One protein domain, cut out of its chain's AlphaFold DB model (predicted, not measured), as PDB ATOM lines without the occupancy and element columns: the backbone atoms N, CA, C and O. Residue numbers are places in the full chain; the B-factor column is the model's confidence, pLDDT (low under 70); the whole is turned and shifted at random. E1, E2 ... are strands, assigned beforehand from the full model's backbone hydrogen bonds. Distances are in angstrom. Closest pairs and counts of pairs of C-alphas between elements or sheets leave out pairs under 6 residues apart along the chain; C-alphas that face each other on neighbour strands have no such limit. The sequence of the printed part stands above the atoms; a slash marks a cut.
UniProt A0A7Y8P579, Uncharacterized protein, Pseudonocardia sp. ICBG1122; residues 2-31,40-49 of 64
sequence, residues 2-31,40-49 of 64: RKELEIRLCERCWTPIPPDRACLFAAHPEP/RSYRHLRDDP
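What this domain is: This is residues 2 to 31 and 40 to 49 of the 64 residues of an uncharacterized protein of Pseudonocardia sp. ICBG1122 (UniProt A0A7Y8P579). This model has little regular structure: a small ribbon of two strands side by side, E1 and E2, and a long loop, residues 2 to 22, that folds back near residue 13 and turns again near residue 20 before E1. The printed part has 40 residues, with no named helix and two named strands, E1 then E2, in one antiparallel sheet; the class is all strand, with 10 residues in named elements. It is only just loose, close to compact, with a radius of gyration of the C-alphas of 11.1 A and spans of 34 by 26 by 16 A.

How they stand to each other: Look first at E1, residues 23 to 27, and E2, residues 40 to 44, antiparallel neighbours at 163 degrees. C-alphas 25 and 42 face each other at 4.7 A. N 24 and O 43, 2.8 A apart, are within hydrogen-bond range.

Where its parts are: Find C-alpha 23 at (-37.075, -69.355, -113.321); from there E1 runs 12.8 A to C-alpha 27. E2 runs 13.8 A, from C-alpha 40 to C-alpha 44 at (-39.729, -69.935, -117.408).

The domain as a whole: The farthest C-alphas, of Pro 31 and Pro 49, are 35.4 A apart. Residues 32 to 39 are not printed; C-alphas 31 and 40 are 13.5 A apart across this cut, in the link from E1 to E2. The pLDDT is under 70 at residues 2 to 5 and 29 to 31.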
ATOM      1  N   ARG A   2     -26.057 -90.661-104.310       47.00
ATOM      2  CA  ARG A   2     -26.307 -89.992-105.599       47.00
ATOM      3  C   ARG A   2     -27.228 -88.804-105.318       47.00
ATOM      4  O   ARG A   2     -28.346 -89.016-104.871       47.00
ATOM      5  N   LYS A   3     -26.747 -87.575-105.533       52.72
ATOM      6  CA  LYS A   3     -27.632 -86.411-105.672       52.72
ATOM      7  C   LYS A   3     -28.444 -86.656-106.940       52.72
ATOM      8  O   LYS A   3     -27.874 -86.640-108.027       52.72
ATOM      9  N   GLU A   4     -29.725 -86.971-106.797       57.97
ATOM     10  CA  GLU A   4     -30.645 -86.986-107.930       57.97
ATOM     11  C   GLU A   4     -30.601 -85.599-108.578       57.97
ATOM     12  O   GLU A   4     -30.731 -84.581-107.892       57.97
ATOM     13  N   LEU A   5     -30.306 -85.552-109.877       64.44
ATOM     14  CA  LEU A   5     -30.267 -84.297-110.612       64.44
ATOM     15  C   LEU A   5     -31.707 -83.781-110.674       64.44
ATOM     16  O   LEU A   5     -32.569 -84.403-111.292       64.44
ATOM     17  N   GLU A   6     -31.989 -82.681-109.985       72.75
ATOM     18  CA  GLU A   6     -33.305 -82.061-110.023       72.75
ATOM     19  C   GLU A   6     -33.567 -81.514-111.430       72.75
ATOM     20  O   GLU A   6     -33.005 -80.497-111.835       72.75
ATOM     21  N   ILE A   7     -34.424 -82.202-112.185       80.25
ATOM     22  CA  ILE A   7     -34.906 -81.704-113.472       80.25
ATOM     23  C   ILE A   7     -35.984 -80.660-113.185       80.25
ATOM     24  O   ILE A   7     -37.040 -80.966-112.625       80.25
ATOM     25  N   ARG A   8     -35.712 -79.415-113.575       88.62
ATOM     26  CA  ARG A   8     -36.670 -78.310-113.502       88.62
ATOM     27  C   ARG A   8     -37.463 -78.286-114.797       88.62
ATOM     28  O   ARG A   8     -36.883 -78.093-115.863       88.62
ATOM     29  N   LEU A   9     -38.770 -78.494-114.710       88.38
ATOM     30  CA  LEU A   9     -39.657 -78.528-115.869       88.38
ATOM     31  C   LEU A   9     -40.634 -77.361-115.806       88.38
ATOM     32  O   LEU A   9     -41.286 -77.164-114.781       88.38
ATOM     33  N   CYS A  10     -40.732 -76.592-116.890       88.56
ATOM     34  CA  CYS A  10     -41.713 -75.520-116.975       88.56
ATOM     35  C   CYS A  10     -43.131 -76.110-117.008       88.56
ATOM     36  O   CYS A  10     -43.479 -76.796-117.961       88.56
ATOM     37  N   GLU A  11     -43.978 -75.803-116.027       87.12
ATOM     38  CA  GLU A  11     -45.367 -76.302-115.973       87.12
ATOM     39  C   GLU A  11     -46.268 -75.741-117.088       87.12
ATOM     40  O   GLU A  11     -47.382 -76.215-117.270       87.12
ATOM     41  N   ARG A  12     -45.803 -74.721-117.826       85.56
ATOM     42  CA  ARG A  12     -46.521 -74.176-118.984       85.56
ATOM     43  C   ARG A  12     -46.228 -74.989-120.242       85.56
ATOM     44  O   ARG A  12     -47.154 -75.524-120.828       85.56
ATOM     45  N   CYS A  13     -44.953 -75.076-120.627       87.69
ATOM     46  CA  CYS A  13     -44.518 -75.654-121.904       87.69
ATOM     47  C   CYS A  13     -43.878 -77.037-121.817       87.69
ATOM     48  O   CYS A  13     -43.407 -77.552-122.826       87.69
ATOM     49  N   TRP A  14     -43.787 -77.610-120.615       86.56
ATOM     50  CA  TRP A  14     -43.197 -78.926-120.350       86.56
ATOM     51  C   TRP A  14     -41.771 -79.105-120.895       86.56
ATOM     52  O   TRP A  14     -41.275 -80.218-121.034       86.56
ATOM     53  N   THR A  15     -41.079 -77.998-121.170       87.81
ATOM     54  CA  THR A  15     -39.684 -77.978-121.616       87.81
ATOM     55  C   THR A  15     -38.754 -77.863-120.401       87.81
ATOM     56  O   THR A  15     -39.091 -77.137-119.452       87.81
ATOM     57  N   PRO A  16     -37.598 -78.557-120.391       88.81
ATOM     58  CA  PRO A  16     -36.605 -78.425-119.330       88.81
ATOM     59  C   PRO A  16     -36.058 -77.001-119.226       88.81
ATOM     60  O   PRO A  16     -35.692 -76.400-120.232       88.81
ATOM     61  N   ILE A  17     -35.943 -76.495-117.999       89.69
ATOM     62  CA  ILE A  17     -35.297 -75.219-117.695       89.69
ATOM     63  C   ILE A  17     -33.810 -75.493-117.403       89.69
ATOM     64  O   ILE A  17     -33.514 -76.133-116.383       89.69
ATOM     65  N   PRO A  18     -32.862 -75.009-118.233       88.00
ATOM     66  CA  PRO A  18     -31.427 -75.241-118.033       88.00
ATOM     67  C   PRO A  18     -30.968 -74.771-116.647       88.00
ATOM     68  O   PRO A  18     -31.455 -73.730-116.213       88.00
ATOM     69  N   PRO A  19     -30.077 -75.489-115.933       83.88
ATOM     70  CA  PRO A  19     -29.698 -75.218-114.534       83.88
ATOM     71  C   PRO A  19     -29.143 -73.803-114.287       83.88
ATOM     72  O   PRO A  19     -29.333 -73.245-113.208       83.88
ATOM     73  N   ASP A  20     -28.502 -73.214-115.291       86.94
ATOM     74  CA  ASP A  20     -27.937 -71.862-115.292       86.94
ATOM     75  C   ASP A  20     -28.982 -70.749-115.484       86.94
ATOM     76  O   ASP A  20     -28.692 -69.579-115.231       86.94
ATOM     77  N   ARG A  21     -30.217 -71.089-115.880       86.69
ATOM     78  CA  ARG A  21     -31.291 -70.109-116.071       86.69
ATOM     79  C   ARG A  21     -32.100 -69.855-114.807       86.69
ATOM     80  O   ARG A  21     -32.420 -70.773-114.044       86.69
ATOM     81  N   ALA A  22     -32.470 -68.586-114.633       90.81
ATOM     82  CA  ALA A  22     -33.447 -68.158-113.645       90.81
ATOM     83  C   ALA A  22     -34.865 -68.567-114.077       90.81
ATOM     84  O   ALA A  22     -35.214 -68.531-115.255       90.81
ATOM     85  N   CYS A  23     -35.694 -68.940-113.107       91.81
ATOM     86  CA  CYS A  23     -37.075 -69.355-113.321       91.81
ATOM     87  C   CYS A  23     -37.947 -68.943-112.136       91.81
ATOM     88  O   CYS A  23     -37.450 -68.753-111.026       91.81
ATOM     89  N   LEU A  24     -39.257 -68.856-112.354       91.31
ATOM     90  CA  LEU A  24     -40.213 -68.799-111.256       91.31
ATOM     91  C   LEU A  24     -40.288 -70.179-110.603       91.31
ATOM     92  O   LEU A  24     -40.317 -71.200-111.292       91.31
ATOM     93  N   PHE A  25     -40.333 -70.192-109.278       89.50
ATOM     94  CA  PHE A  25     -40.433 -71.388-108.456       89.50
ATOM     95  C   PHE A  25     -41.592 -71.211-107.479       89.50
ATOM     96  O   PHE A  25     -41.677 -70.189-106.798       89.50
ATOM     97  N   ALA A  26     -42.458 -72.215-107.399       86.25
ATOM     98  CA  ALA A  26     -43.483 -72.308-106.374       86.25
ATOM     99  C   ALA A  26     -43.311 -73.631-105.628       86.25
ATOM    100  O   ALA A  26     -43.400 -74.706-106.223       86.25
ATOM    101  N   ALA A  27     -43.056 -73.549-104.323       84.62
ATOM    102  CA  ALA A  27     -43.161 -74.696-103.433       84.62
ATOM    103  C   ALA A  27     -44.629 -74.874-103.040       84.62
ATOM    104  O   ALA A  27     -45.283 -73.905-102.657       84.62
ATOM    105  N   HIS A  28     -45.113 -76.114-103.067       77.69
ATOM    106  CA  HIS A  28     -46.458 -76.486-102.625       77.69
ATOM    107  C   HIS A  28     -46.362 -77.345-101.357       77.69
ATOM    108  O   HIS A  28     -46.617 -78.551-101.416       77.69
ATOM    109  N   PRO A  29     -45.921 -76.789-100.210       68.06
ATOM    110  CA  PRO A  29     -45.905 -77.541 -98.970       68.06
ATOM    111  C   PRO A  29     -47.342 -77.672 -98.454       68.06
ATOM    112  O   PRO A  29     -47.865 -76.748 -97.840       68.06
ATOM    113  N   GLU A  30     -47.979 -78.822 -98.661       62.41
ATOM    114  CA  GLU A  30     -49.116 -79.217 -97.822       62.41
ATOM    115  C   GLU A  30     -48.605 -80.138 -96.706       62.41
ATOM    116  O   GLU A  30     -48.392 -81.333 -96.937       62.41
ATOM    117  N   PRO A  31     -48.348 -79.618 -95.490       53.41
ATOM    118  CA  PRO A  31     -47.950 -80.468 -94.380       53.41
ATOM    119  C   PRO A  31     -49.086 -81.444 -94.044       53.41
ATOM    120  O   PRO A  31     -50.207 -81.045 -93.742       53.41
ATOM    121  N   ARG A  40     -43.394 -79.083-105.946       83.25
ATOM    122  CA  ARG A  40     -42.780 -77.905-106.540       83.25
ATOM    123  C   ARG A  40     -43.203 -77.778-107.995       83.25
ATOM    124  O   ARG A  40     -43.262 -78.784-108.703       83.25
ATOM    125  N   SER A  41     -43.438 -76.556-108.445       86.19
ATOM    126  CA  SER A  41     -43.591 -76.232-109.860       86.19
ATOM    127  C   SER A  41     -42.590 -75.157-110.269       86.19
ATOM    128  O   SER A  41     -42.192 -74.309-109.465       86.19
ATOM    129  N   TYR A  42     -42.151 -75.222-111.524       90.00
ATOM    130  CA  TYR A  42     -41.227 -74.256-112.107       90.00
ATOM    131  C   TYR A  42     -41.869 -73.631-113.339       90.00
ATOM    132  O   TYR A  42     -42.606 -74.300-114.060       90.00
ATOM    133  N   ARG A  43     -41.562 -72.366-113.630       91.62
ATOM    134  CA  ARG A  43     -41.920 -71.712-114.899       91.62
ATOM    135  C   ARG A  43     -40.752 -70.909-115.431       91.62
ATOM    136  O   ARG A  43     -40.069 -70.229-114.669       91.62
ATOM    137  N   HIS A  44     -40.573 -70.922-116.744       93.56
ATOM    138  CA  HIS A  44     -39.729 -69.935-117.408       93.56
ATOM    139  C   HIS A  44     -40.181 -68.505-117.070       93.56
ATOM    140  O   HIS A  44     -41.370 -68.254-116.846       93.56
ATOM    141  N   LEU A  45     -39.234 -67.564-117.050       92.00
ATOM    142  CA  LEU A  45     -39.560 -66.138-116.998       92.00
ATOM    143  C   LEU A  45     -40.309 -65.724-118.276       92.00
ATOM    144  O   LEU A  45     -40.212 -66.396-119.302       92.00
ATOM    145  N   ARG A  46     -41.079 -64.630-118.206       84.56
ATOM    146  CA  ARG A  46     -41.978 -64.194-119.292       84.56
ATOM    147  C   ARG A  46     -41.271 -64.063-120.645       84.56
ATOM    148  O   ARG A  46     -41.849 -64.460-121.649       84.56
ATOM    149  N   ASP A  47     -40.049 -63.545-120.639       85.00
ATOM    150  CA  ASP A  47     -39.260 -63.236-121.837       85.00
ATOM    151  C   ASP A  47     -38.154 -64.272-122.097       85.00
ATOM    152  O   ASP A  47     -37.208 -64.017-122.841       85.00
ATOM    153  N   ASP A  48     -38.231 -65.440-121.454       86.75
ATOM    154  CA  ASP A  48     -37.246 -66.494-121.651       86.75
ATOM    155  C   ASP A  48     -37.404 -67.131-123.050       86.75
ATOM    156  O   ASP A  48     -38.447 -67.727-123.334       86.75
ATOM    157  N   PRO A  49     -36.374 -67.079-123.920       84.88
ATOM    158  CA  PRO A  49     -36.477 -67.559-125.300       84.88
ATOM    159  C   PRO A  49     -36.572 -69.086-125.441       84.88
ATOM    160  O   PRO A  49     -36.799 -69.576-126.541       84.88
TER     161      PRO A  49